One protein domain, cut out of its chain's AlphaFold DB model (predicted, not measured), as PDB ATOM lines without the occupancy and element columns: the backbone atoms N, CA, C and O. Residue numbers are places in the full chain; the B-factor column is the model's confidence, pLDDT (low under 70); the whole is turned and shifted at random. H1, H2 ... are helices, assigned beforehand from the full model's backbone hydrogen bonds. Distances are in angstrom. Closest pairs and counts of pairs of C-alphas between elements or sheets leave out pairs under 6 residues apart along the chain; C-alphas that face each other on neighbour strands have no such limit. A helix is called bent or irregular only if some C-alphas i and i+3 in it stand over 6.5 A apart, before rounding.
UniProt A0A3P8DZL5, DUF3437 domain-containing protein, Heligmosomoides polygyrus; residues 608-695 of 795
ATOM      1  N   CYS A 608     123.311 -34.749  37.178       62.62
ATOM      2  CA  CYS A 608     122.036 -34.458  36.522       62.62
ATOM      3  C   CYS A 608     120.783 -34.892  37.310       62.62
ATOM      4  O   CYS A 608     119.683 -34.442  36.998       62.62
ATOM      5  N   LEU A 609     120.906 -35.787  38.301       69.06
ATOM      6  CA  LEU A 609     119.760 -36.402  38.984       69.06
ATOM      7  C   LEU A 609     119.987 -36.541  40.494       69.06
ATOM      8  O   LEU A 609     120.771 -37.376  40.944       69.06
ATOM      9  N   THR A 610     119.237 -35.760  41.274       74.06
ATOM     10  CA  THR A 610     119.075 -35.918  42.730       74.06
ATOM     11  C   THR A 610     117.718 -36.558  43.047       74.06
ATOM     12  O   THR A 610     116.787 -36.443  42.242       74.06
ATOM     13  N   PRO A 611     117.545 -37.221  44.210       73.00
ATOM     14  CA  PRO A 611     116.274 -37.849  44.578       73.00
ATOM     15  C   PRO A 611     115.065 -36.901  44.516       73.00
ATOM     16  O   PRO A 611     113.984 -37.337  44.122       73.00
ATOM     17  N   GLY A 612     115.241 -35.616  44.850       73.62
ATOM     18  CA  GLY A 612     114.191 -34.606  44.719       73.62
ATOM     19  C   GLY A 612     113.870 -34.224  43.270       73.62
ATOM     20  O   GLY A 612     112.720 -33.964  42.945       73.62
ATOM     21  N   ILE A 613     114.843 -34.220  42.350       77.00
ATOM     22  CA  ILE A 613     114.541 -34.001  40.919       77.00
ATOM     23  C   ILE A 613     113.753 -35.197  40.374       77.00
ATOM     24  O   ILE A 613     112.791 -35.038  39.621       77.00
ATOM     25  N   MET A 614     114.115 -36.404  40.808       77.81
ATOM     26  CA  MET A 614     113.445 -37.634  40.399       77.81
ATOM     27  C   MET A 614     111.980 -37.674  40.864       77.81
ATOM     28  O   MET A 614     111.131 -38.133  40.104       77.81
ATOM     29  N   SER A 615     111.645 -37.163  42.059       78.06
ATOM     30  CA  SER A 615     110.247 -37.100  42.532       78.06
ATOM     31  C   SER A 615     109.367 -36.162  41.708       78.06
ATOM     32  O   SER A 615     108.161 -36.396  41.622       78.06
ATOM     33  N   LEU A 616     109.954 -35.145  41.071       75.88
ATOM     34  CA  LEU A 616     109.237 -34.177  40.238       75.88
ATOM     35  C   LEU A 616     108.946 -34.686  38.822       75.88
ATOM     36  O   LEU A 616     108.068 -34.137  38.157       75.88
ATOM     37  N   PHE A 617     109.618 -35.750  38.370       79.06
ATOM     38  CA  PHE A 617     109.454 -36.309  37.024       79.06
ATOM     39  C   PHE A 617     107.985 -36.533  36.602       79.06
ATOM     40  O   PHE A 617     107.621 -36.064  35.525       79.06
ATOM     41  N   PRO A 618     107.097 -37.151  37.414       76.81
ATOM     42  CA  PRO A 618     105.702 -37.365  37.023       76.81
ATOM     43  C   PRO A 618     104.962 -36.064  36.695       76.81
ATOM     44  O   PRO A 618     104.169 -36.027  35.761       76.81
ATOM     45  N   MET A 619     105.253 -34.997  37.445       73.12
ATOM     46  CA  MET A 619     104.658 -33.680  37.238       73.12
ATOM     47  C   MET A 619     105.231 -33.013  35.985       73.12
ATOM     48  O   MET A 619     104.470 -32.489  35.182       73.12
ATOM     49  N   LEU A 620     106.546 -33.090  35.757       74.56
ATOM     50  CA  LEU A 620     107.180 -32.522  34.560       74.56
ATOM     51  C   LEU A 620     106.637 -33.142  33.266       74.56
ATOM     52  O   LEU A 620     106.366 -32.422  32.308       74.56
ATOM     53  N   VAL A 621     106.418 -34.459  33.250       73.44
ATOM     54  CA  VAL A 621     105.917 -35.171  32.064       73.44
ATOM     55  C   VAL A 621     104.468 -34.802  31.724       73.44
ATOM     56  O   VAL A 621     104.092 -34.844  30.554       73.44
ATOM     57  N   GLU A 622     103.652 -34.392  32.700       69.69
ATOM     58  CA  GLU A 622     102.291 -33.893  32.435       69.69
ATOM     59  C   GLU A 622     102.274 -32.583  31.634       69.69
ATOM     60  O   GLU A 622     101.328 -32.347  30.879       69.69
ATOM     61  N   TYR A 623     103.326 -31.768  31.756       66.50
ATOM     62  CA  TYR A 623     103.469 -30.480  31.069       66.50
ATOM     63  C   TYR A 623     104.485 -30.505  29.915       66.50
ATOM     64  O   TYR A 623     104.690 -29.476  29.272       66.50
ATOM     65  N   ALA A 624     105.126 -31.646  29.655       63.25
ATOM     66  CA  ALA A 624     106.170 -31.766  28.644       63.25
ATOM     67  C   ALA A 624     105.607 -31.636  27.216       63.25
ATOM     68  O   ALA A 624     104.651 -32.324  26.844       63.25
ATOM     69  N   ASN A 625     106.244 -30.779  26.414       59.72
ATOM     70  CA  ASN A 625     106.080 -30.725  24.960       59.72
ATOM     71  C   ASN A 625     107.056 -31.704  24.277       59.72
ATOM     72  O   ASN A 625     107.892 -32.313  24.937       59.72
ATOM     73  N   GLU A 626     106.929 -31.892  22.963       53.72
ATOM     74  CA  GLU A 626     107.603 -32.953  22.191       53.72
ATOM     75  C   GLU A 626     109.119 -32.764  21.955       53.72
ATOM     76  O   GLU A 626     109.643 -33.328  20.997       53.72
ATOM     77  N   ASP A 627     109.828 -32.004  22.793       53.34
ATOM     78  CA  ASP A 627     111.251 -31.714  22.590       53.34
ATOM     79  C   ASP A 627     112.146 -32.827  23.167       53.34
ATOM     80  O   ASP A 627     111.995 -33.251  24.316       53.34
ATOM     81  N   GLU A 628     113.089 -33.315  22.358       53.38
ATOM     82  CA  GLU A 628     114.058 -34.348  22.736       53.38
ATOM     83  C   GLU A 628     115.286 -33.693  23.393       53.38
ATOM     84  O   GLU A 628     115.891 -32.779  22.836       53.38
ATOM     85  N   SER A 629     115.660 -34.128  24.599       56.19
ATOM     86  CA  SER A 629     116.861 -33.651  25.301       56.19
ATOM     87  C   SER A 629     117.606 -34.818  25.933       56.19
ATOM     88  O   SER A 629     117.005 -35.628  26.640       56.19
ATOM     89  N   ASP A 630     118.914 -34.894  25.685       57.53
ATOM     90  CA  ASP A 630     119.779 -35.951  26.208       57.53
ATOM     91  C   ASP A 630     119.948 -35.840  27.727       57.53
ATOM     92  O   ASP A 630     120.298 -34.775  28.243       57.53
ATOM     93  N   LEU A 631     119.746 -36.956  28.438       66.62
ATOM     94  CA  LEU A 631     119.932 -37.067  29.887       66.62
ATOM     95  C   LEU A 631     120.998 -38.098  30.234       66.62
ATOM     96  O   LEU A 631     120.834 -39.269  29.908       66.62
ATOM     97  N   LEU A 632     122.049 -37.690  30.952       63.78
ATOM     98  CA  LEU A 632     123.065 -38.604  31.485       63.78
ATOM     99  C   LEU A 632     122.712 -39.048  32.910       63.78
ATOM    100  O   LEU A 632     122.422 -38.238  33.789       63.78
ATOM    101  N   VAL A 633     122.763 -40.357  33.155       67.31
ATOM    102  CA  VAL A 633     122.364 -40.985  34.415       67.31
ATOM    103  C   VAL A 633     123.517 -41.787  34.998       67.31
ATOM    104  O   VAL A 633     124.033 -42.725  34.394       67.31
ATOM    105  N   ASN A 634     123.897 -41.440  36.226       72.88
ATOM    106  CA  ASN A 634     124.882 -42.197  36.991       72.88
ATOM    107  C   ASN A 634     124.295 -43.552  37.427       72.88
ATOM    108  O   ASN A 634     123.132 -43.627  37.830       72.88
ATOM    109  N   GLU A 635     125.111 -44.609  37.416       75.81
ATOM    110  CA  GLU A 635     124.740 -45.976  37.806       75.81
ATOM    111  C   GLU A 635     123.963 -46.037  39.128       75.81
ATOM    112  O   GLU A 635     122.928 -46.699  39.205       75.81
ATOM    113  N   LYS A 636     124.393 -45.273  40.144       78.00
ATOM    114  CA  LYS A 636     123.742 -45.237  41.467       78.00
ATOM    115  C   LYS A 636     122.275 -44.801  41.422       78.00
ATOM    116  O   LYS A 636     121.490 -45.220  42.270       78.00
ATOM    117  N   PHE A 637     121.914 -43.945  40.468       77.00
ATOM    118  CA  PHE A 637     120.573 -43.370  40.339       77.00
ATOM    119  C   PHE A 637     119.746 -44.024  39.229       77.00
ATOM    120  O   PHE A 637     118.538 -43.804  39.170       77.00
ATOM    121  N   ALA A 638     120.355 -44.867  38.393       82.00
ATOM    122  CA  ALA A 638     119.687 -45.492  37.257       82.00
ATOM    123  C   ALA A 638     118.503 -46.379  37.671       82.00
ATOM    124  O   ALA A 638     117.422 -46.267  37.096       82.00
ATOM    125  N   GLU A 639     118.678 -47.224  38.690       85.00
ATOM    126  CA  GLU A 639     117.630 -48.138  39.161       85.00
ATOM    127  C   GLU A 639     116.460 -47.393  39.840       85.00
ATOM    128  O   GLU A 639     115.316 -47.577  39.413       85.00
ATOM    129  N   PRO A 640     116.686 -46.489  40.821       85.06
ATOM    130  CA  PRO A 640     115.593 -45.714  41.404       85.06
ATOM    131  C   PRO A 640     114.873 -44.826  40.384       85.06
ATOM    132  O   PRO A 640     113.669 -44.609  40.510       85.06
ATOM    133  N   PHE A 641     115.579 -44.313  39.370       85.00
ATOM    134  CA  PHE A 641     114.971 -43.451  38.357       85.00
ATOM    135  C   PHE A 641     114.096 -44.241  37.396       85.00
ATOM    136  O   PHE A 641     112.954 -43.852  37.155       85.00
ATOM    137  N   LEU A 642     114.575 -45.397  36.931       86.62
ATOM    138  CA  LEU A 642     113.790 -46.294  36.092       86.62
ATOM    139  C   LEU A 642     112.483 -46.724  36.782       86.62
ATOM    140  O   LEU A 642     111.430 -46.743  36.148       86.62
ATOM    141  N   GLU A 643     112.518 -46.991  38.089       87.88
ATOM    142  CA  GLU A 643     111.317 -47.298  38.880       87.88
ATOM    143  C   GLU A 643     110.315 -46.137  38.931       87.88
ATOM    144  O   GLU A 643     109.104 -46.357  38.847       87.88
ATOM    145  N   VAL A 644     110.787 -44.890  39.035       86.69
ATOM    146  CA  VAL A 644     109.903 -43.715  38.968       86.69
ATOM    147  C   VAL A 644     109.261 -43.596  37.586       86.69
ATOM    148  O   VAL A 644     108.053 -43.362  37.496       86.69
ATOM    149  N   VAL A 645     110.031 -43.800  36.514       87.06
ATOM    150  CA  VAL A 645     109.538 -43.751  35.126       87.06
ATOM    151  C   VAL A 645     108.459 -44.817  34.892       87.06
ATOM    152  O   VAL A 645     107.359 -44.491  34.439       87.06
ATOM    153  N   ILE A 646     108.719 -46.068  35.289       88.31
ATOM    154  CA  ILE A 646     107.759 -47.185  35.201       88.31
ATOM    155  C   ILE A 646     106.498 -46.881  36.021       88.31
ATOM    156  O   ILE A 646     105.372 -47.014  35.536       88.31
ATOM    157  N   ARG A 647     106.659 -46.416  37.264       87.88
ATOM    158  CA  ARG A 647     105.525 -46.065  38.129       87.88
ATOM    159  C   ARG A 647     104.671 -44.948  37.532       87.88
ATOM    160  O   ARG A 647     103.448 -45.006  37.645       87.88
ATOM    161  N   THR A 648     105.297 -43.956  36.902       85.12
ATOM    162  CA  THR A 648     104.604 -42.850  36.223       85.12
ATOM    163  C   THR A 648     103.738 -43.377  35.085       85.12
ATOM    164  O   THR A 648     102.558 -43.037  35.013       85.12
ATOM    165  N   PHE A 649     104.270 -44.282  34.259       85.25
ATOM    166  CA  PHE A 649     103.509 -44.913  33.179       85.25
ATOM    167  C   PHE A 649     102.248 -45.627  33.694       85.25
ATOM    168  O   PHE A 649     101.153 -45.426  33.162       85.25
ATOM    169  N   HIS A 650     102.378 -46.412  34.769       84.69
ATOM    170  CA  HIS A 650     101.257 -47.166  35.334       84.69
ATOM    171  C   HIS A 650     100.229 -46.303  36.067       84.69
ATOM    172  O   HIS A 650      99.036 -46.603  36.026       84.69
ATOM    173  N   ARG A 651     100.675 -45.254  36.765       83.88
ATOM    174  CA  ARG A 651      99.800 -44.400  37.580       83.88
ATOM    175  C   ARG A 651      98.970 -43.445  36.726       83.88
ATOM    176  O   ARG A 651      97.830 -43.151  37.083       83.88
ATOM    177  N   SER A 652      99.525 -42.965  35.620       79.19
ATOM    178  CA  SER A 652      98.866 -41.966  34.785       79.19
ATOM    179  C   SER A 652      97.788 -42.596  33.902       79.19
ATOM    180  O   SER A 652      98.011 -43.605  33.233       79.19
ATOM    181  N   SER A 653      96.600 -41.989  33.886       75.00
ATOM    182  CA  SER A 653      95.468 -42.387  33.033       75.00
ATOM    183  C   SER A 653      95.432 -41.646  31.690       75.00
ATOM    184  O   SER A 653      94.688 -42.043  30.793       75.00
ATOM    185  N   LEU A 654      96.233 -40.586  31.548       77.44
ATOM    186  CA  LEU A 654      96.328 -39.742  30.359       77.44
ATOM    187  C   LEU A 654      97.267 -40.367  29.317       77.44
ATOM    188  O   LEU A 654      98.455 -40.556  29.579       77.44
ATOM    189  N   TRP A 655      96.757 -40.619  28.108       77.75
ATOM    190  CA  TRP A 655      97.543 -41.207  27.012       77.75
ATOM    191  C   TRP A 655      98.762 -40.355  26.621       77.75
ATOM    192  O   TRP A 655      99.817 -40.905  26.324       77.75
ATOM    193  N   ARG A 656      98.648 -39.020  26.682       74.00
ATOM    194  CA  ARG A 656      99.753 -38.097  26.360       74.00
ATOM    195  C   ARG A 656     100.956 -38.306  27.276       74.00
ATOM    196  O   ARG A 656     102.069 -38.411  26.787       74.00
ATOM    197  N   VAL A 657     100.713 -38.463  28.580       77.50
ATOM    198  CA  VAL A 657     101.762 -38.719  29.579       77.50
ATOM    199  C   VAL A 657     102.467 -40.036  29.280       77.50
ATOM    200  O   VAL A 657     103.690 -40.087  29.273       77.50
ATOM    201  N   ARG A 658     101.712 -41.096  28.967       82.50
ATOM    202  CA  ARG A 658     102.281 -42.403  28.605       82.50
ATOM    203  C   ARG A 658     103.154 -42.321  27.353       82.50
ATOM    204  O   ARG A 658     104.248 -42.871  27.353       82.50
ATOM    205  N   VAL A 659     102.716 -41.594  26.324       80.50
ATOM    206  CA  VAL A 659     103.513 -41.364  25.106       80.50
ATOM    207  C   VAL A 659     104.789 -40.578  25.417       80.50
ATOM    208  O   VAL A 659     105.863 -40.986  24.982       80.50
ATOM    209  N   SER A 660     104.704 -39.504  26.205       80.38
ATOM    210  CA  SER A 660     105.879 -38.724  26.613       80.38
ATOM    211  C   SER A 660     106.855 -39.550  27.458       80.38
ATOM    212  O   SER A 660     108.060 -39.459  27.243       80.38
ATOM    213  N   VAL A 661     106.362 -40.424  28.349       84.75
ATOM    214  CA  VAL A 661     107.202 -41.386  29.084       84.75
ATOM    215  C   VAL A 661     107.939 -42.324  28.127       84.75
ATOM    216  O   VAL A 661     109.123 -42.568  28.329       84.75
ATOM    217  N   LEU A 662     107.281 -42.840  27.086       84.75
ATOM    218  CA  LEU A 662     107.914 -43.750  26.124       84.75
ATOM    219  C   LEU A 662     108.964 -43.046  25.256       84.75
ATOM    220  O   LEU A 662     110.044 -43.599  25.055       84.75
ATOM    221  N   LYS A 663     108.682 -41.823  24.789       82.00
ATOM    222  CA  LYS A 663     109.665 -40.990  24.074       82.00
ATOM    223  C   LYS A 663     110.873 -40.689  24.963       82.00
ATOM    224  O   LYS A 663     112.013 -40.888  24.557       82.00
ATOM    225  N   PHE A 664     110.628 -40.300  26.214       83.50
ATOM    226  CA  PHE A 664     111.689 -40.069  27.189       83.50
ATOM    227  C   PHE A 664     112.498 -41.339  27.476       83.50
ATOM    228  O   PHE A 664     113.721 -41.285  27.551       83.50
ATOM    229  N   LEU A 665     111.837 -42.495  27.596       87.19
ATOM    230  CA  LEU A 665     112.493 -43.782  27.816       87.19
ATOM    231  C   LEU A 665     113.437 -44.143  26.665       87.19
ATOM    232  O   LEU A 665     114.513 -44.677  26.920       87.19
ATOM    233  N   GLN A 666     113.063 -43.838  25.420       85.50
ATOM    234  CA  GLN A 666     113.935 -44.031  24.262       85.50
ATOM    235  C   GLN A 666     115.232 -43.228  24.415       85.50
ATOM    236  O   GLN A 666     116.312 -43.814  24.346       85.50
ATOM    237  N   VAL A 667     115.133 -41.921  24.679       83.81
ATOM    238  CA  VAL A 667     116.305 -41.052  24.877       83.81
ATOM    239  C   VAL A 667     117.135 -41.536  26.068       83.81
ATOM    240  O   VAL A 667     118.326 -41.790  25.929       83.81
ATOM    241  N   LEU A 668     116.491 -41.804  27.209       85.12
ATOM    242  CA  LEU A 668     117.135 -42.312  28.420       85.12
ATOM    243  C   LEU A 668     117.966 -43.581  28.159       85.12
ATOM    244  O   LEU A 668     119.085 -43.690  28.665       85.12
ATOM    245  N   VAL A 669     117.430 -44.527  27.377       87.19
ATOM    246  CA  VAL A 669     118.113 -45.778  27.015       87.19
ATOM    247  C   VAL A 669     119.306 -45.527  26.105       87.19
ATOM    248  O   VAL A 669     120.387 -46.043  26.386       87.19
ATOM    249  N   PHE A 670     119.144 -44.733  25.046       86.06
ATOM    250  CA  PHE A 670     120.228 -44.487  24.094       86.06
ATOM    251  C   PHE A 670     121.370 -43.675  24.704       86.06
ATOM    252  O   PHE A 670     122.529 -44.063  24.550       86.06
ATOM    253  N   SER A 671     121.066 -42.615  25.457       83.56
ATOM    254  CA  SER A 671     122.093 -41.781  26.090       83.56
ATOM    255  C   SER A 671     122.846 -42.526  27.210       83.56
ATOM    256  O   SER A 671     123.955 -42.132  27.558       83.56
ATOM    257  N   ASN A 672     122.297 -43.628  27.756       84.88
ATOM    258  CA  ASN A 672     122.875 -44.380  28.887       84.88
ATOM    259  C   ASN A 672     122.973 -45.896  28.654       84.88
ATOM    260  O   ASN A 672     122.854 -46.677  29.605       84.88
ATOM    261  N   ILE A 673     123.194 -46.327  27.409       87.44
ATOM    262  CA  ILE A 673     123.082 -47.739  27.006       87.44
ATOM    263  C   ILE A 673     123.902 -48.692  27.885       87.44
ATOM    264  O   ILE A 673     123.366 -49.675  28.386       87.44
ATOM    265  N   TYR A 674     125.163 -48.358  28.171       87.44
ATOM    266  CA  TYR A 674     126.055 -49.203  28.972       87.44
ATOM    267  C   TYR A 674     125.592 -49.360  30.417       87.44
ATOM    268  O   TYR A 674     125.759 -50.417  31.018       87.44
ATOM    269  N   VAL A 675     125.011 -48.302  30.985       85.81
ATOM    270  CA  VAL A 675     124.499 -48.322  32.354       85.81
ATOM    271  C   VAL A 675     123.209 -49.136  32.382       85.81
ATOM    272  O   VAL A 675     123.052 -49.999  33.234       85.81
ATOM    273  N   LEU A 676     122.291 -48.914  31.439       86.44
ATOM    274  CA  LEU A 676     120.993 -49.594  31.404       86.44
ATOM    275  C   LEU A 676     121.050 -51.050  30.925       86.44
ATOM    276  O   LEU A 676     120.096 -51.781  31.179       86.44
ATOM    277  N   GLU A 677     122.143 -51.486  30.296       88.19
ATOM    278  CA  GLU A 677     122.383 -52.890  29.925       88.19
ATOM    279  C   GLU A 677     122.669 -53.789  31.143       88.19
ATOM    280  O   GLU A 677     122.453 -55.001  31.103       88.19
ATOM    281  N   MET A 678     123.112 -53.209  32.254       86.94
ATOM    282  CA  MET A 678     123.482 -53.955  33.452       86.94
ATOM    283  C   MET A 678     122.261 -54.462  34.250       86.94
ATOM    284  O   MET A 678     121.187 -53.851  34.293       86.94
ATOM    285  N   ASP A 679     122.464 -55.563  34.977       86.94
ATOM    286  CA  ASP A 679     121.504 -56.170  35.910       86.94
ATOM    287  C   ASP A 679     120.176 -56.621  35.262       86.94
ATOM    288  O   ASP A 679     120.151 -57.286  34.227       86.94
ATOM    289  N   GLN A 680     119.038 -56.338  35.910       88.62
ATOM    290  CA  GLN A 680     117.692 -56.680  35.426       88.62
ATOM    291  C   GLN A 680     117.003 -55.508  34.705       88.62
ATOM    292  O   GLN A 680     115.846 -55.641  34.295       88.62
ATOM    293  N   ARG A 681     117.689 -54.371  34.533       89.12
ATOM    294  CA  ARG A 681     117.134 -53.149  33.932       89.12
ATOM    295  C   ARG A 681     116.615 -53.356  32.504       89.12
ATOM    296  O   ARG A 681     115.470 -52.961  32.260       89.12
ATOM    297  N   PRO A 682     117.315 -54.078  31.602       90.06
ATOM    298  CA  PRO A 682     116.803 -54.331  30.254       90.06
ATOM    299  C   PRO A 682     115.467 -55.071  30.266       90.06
ATOM    300  O   PRO A 682     114.560 -54.743  29.508       90.06
ATOM    301  N   LYS A 683     115.299 -56.041  31.173       89.75
ATOM    302  CA  LYS A 683     114.052 -56.812  31.271       89.75
ATOM    303  C   LYS A 683     112.882 -55.948  31.727       89.75
ATOM    304  O   LYS A 683     111.772 -56.149  31.245       89.75
ATOM    305  N   LYS A 684     113.119 -54.988  32.628       89.62
ATOM    306  CA  LYS A 684     112.097 -54.029  33.074       89.62
ATOM    307  C   LYS A 684     111.665 -53.103  31.939       89.62
ATOM    308  O   LYS A 684     110.468 -52.943  31.725       89.62
ATOM    309  N   VAL A 685     112.624 -52.571  31.178       89.69
ATOM    310  CA  VAL A 685     112.358 -51.731  29.998       89.69
ATOM    311  C   VAL A 685     111.574 -52.514  28.944       89.69
ATOM    312  O   VAL A 685     110.524 -52.065  28.497       89.69
ATOM    313  N   VAL A 686     112.031 -53.719  28.592       88.38
ATOM    314  CA  VAL A 686     111.357 -54.584  27.611       88.38
ATOM    315  C   VAL A 686     109.937 -54.926  28.057       88.38
ATOM    316  O   VAL A 686     109.008 -54.848  27.257       88.38
ATOM    317  N   ARG A 687     109.739 -55.255  29.339       88.94
ATOM    318  CA  ARG A 687     108.409 -55.521  29.895       88.94
ATOM    319  C   ARG A 687     107.487 -54.307  29.776       88.94
ATOM    320  O   ARG A 687     106.362 -54.467  29.313       88.94
ATOM    321  N   LEU A 688     107.972 -53.116  30.132       87.56
ATOM    322  CA  LEU A 688     107.213 -51.872  30.000       87.56
ATOM    323  C   LEU A 688     106.815 -51.607  28.538       87.56
ATOM    324  O   LEU A 688     105.675 -51.237  28.272       87.56
ATOM    325  N   LEU A 689     107.722 -51.840  27.582       86.75
ATOM    326  CA  LEU A 689     107.431 -51.695  26.152       86.75
ATOM    327  C   LEU A 689     106.357 -52.687  25.676       86.75
ATOM    328  O   LEU A 689     105.444 -52.289  24.955       86.75
ATOM    329  N   PHE A 690     106.411 -53.952  26.103       83.25
ATOM    330  CA  PHE A 690     105.363 -54.935  25.790       83.25
ATOM    331  C   PHE A 690     103.999 -54.539  26.373       83.25
ATOM    332  O   PHE A 690     102.974 -54.657  25.697       83.25
ATOM    333  N   GLU A 691     103.981 -54.045  27.610       83.25
ATOM    334  CA  GLU A 691     102.768 -53.551  28.269       83.25
ATOM    335  C   GLU A 691     102.217 -52.297  27.564       83.25
ATOM    336  O   GLU A 691     101.006 -52.162  27.412       83.25
ATOM    337  N   ALA A 692     103.084 -51.421  27.048       81.88
ATOM    338  CA  ALA A 692     102.683 -50.238  26.290       81.88
ATOM    339  C   ALA A 692     102.114 -50.559  24.901       81.88
ATOM    340  O   ALA A 692     101.124 -49.966  24.482       81.88
ATOM    341  N   ILE A 693     102.708 -51.522  24.194       78.81
ATOM    342  CA  ILE A 693     102.259 -51.968  22.866       78.81
ATOM    343  C   ILE A 693     100.876 -52.648  22.932       78.81
ATOM    344  O   ILE A 693     100.149 -52.682  21.940       78.81
ATOM    345  N   THR A 694     100.503 -53.173  24.101       74.44
ATOM    346  CA  THR A 694      99.208 -53.824  24.357       74.44
ATOM    347  C   THR A 694      98.212 -52.926  25.109       74.44
ATOM    348  O   THR A 694      97.124 -53.382  25.471       74.44
ATOM    349  N   ASP A 695      98.551 -51.648  25.332       70.94
ATOM    350  CA  ASP A 695      97.743 -50.704  26.110       70.94
ATOM    351  C   ASP A 695      96.450 -50.296  25.373       70.94
ATOM    352  O   ASP A 695      96.442 -49.973  24.187       70.94
TER     353      ASP A 695
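AT A GLANCE: This is residues 608 to 695 of the 795 residues of the protein "DUF3437 domain-containing protein" of Heligmosomoides polygyrus (UniProt A0A3P8DZL5). A helical hairpin, H2 and H3, makes the middle of this domain, with H1 slanting over one side of it and H5 running along the opposite side. H2, H3 and H5 form an up-and-down bundle, in which each helix runs against the one before it, while the short H4 sits at the turn from H3 to H5. The printed part has 88 residues with five named helices, H1 to H5 in that order, and no named strand; its class is all helix. It is compact, with a radius of gyration of the C-alphas of 12.2 A and spans of 30 by 27 by 21 A.

HOW THE PARTS SIT: Start with H1, residues 611 to 623, which touches H2, residues 635 to 651, with residues 614 to 618 alone; the closest C-alphas, of Pro 618 and Thr 648, are 5.7 A apart. These two run the same way at a steep tilt of 36 degrees, only just past shallow. With residues 621 to 622 alone H1 also touches H3, residues 655 to 671; the closest C-alphas, of Glu 622 and Val 657, are 5.6 A apart. H2 is the hub, touching four helices. H2 and H3 are a hairpin, opposite ways at a shallow tilt of 18 degrees; look for their closest C-alphas, Phe 649 and Arg 658, at 5.4 A. H4, residues 673 to 676, only just touches H2 with 3 pairs of C-alphas within 8 A, the closest being Glu 635 and Val 675 at 5.9 A. H5, residues 681 to 693, also only just touches H2 with 3 such pairs, the closest being Ile 646 and Leu 688 at 7.0 A. H1 is apart from H4 and H5. In H3 and H5 every O i to N i+4 pair is within hydrogen-bond range; H2 has 11 of 13, H1 has 4 of 9 beside 8 of 10 O i to N i+3 pairs, and H4 is too short for an i+4 pair.

IN THESE COORDINATES: Find C-alpha 611 at (116.274, -37.849, 44.578); from there H1 runs 20.0 A to Tyr 623. It is irregular, with C-alphas 615 and 618 7.1 A apart. H2 begins at C-alpha 635, (124.740, -45.976, 37.806), and spans 25.0 A; it is irregular too, with C-alphas 636 and 639 7.1 A apart. H3 spans 24.6 A and H4 5.2 A. H5 spans 18.6 A and ends at C-alpha 693, (102.259, -51.968, 22.866).

THE WHOLE: The farthest C-alphas, of Thr 610 and Thr 694, are 32.4 A apart. The printed part has no cut. The link from H1 to H2, 11 residues, is long; the other three are tight. Mean pLDDT of the printed part is 79.2, with residues 608 to 609 and 622 to 633 under 70.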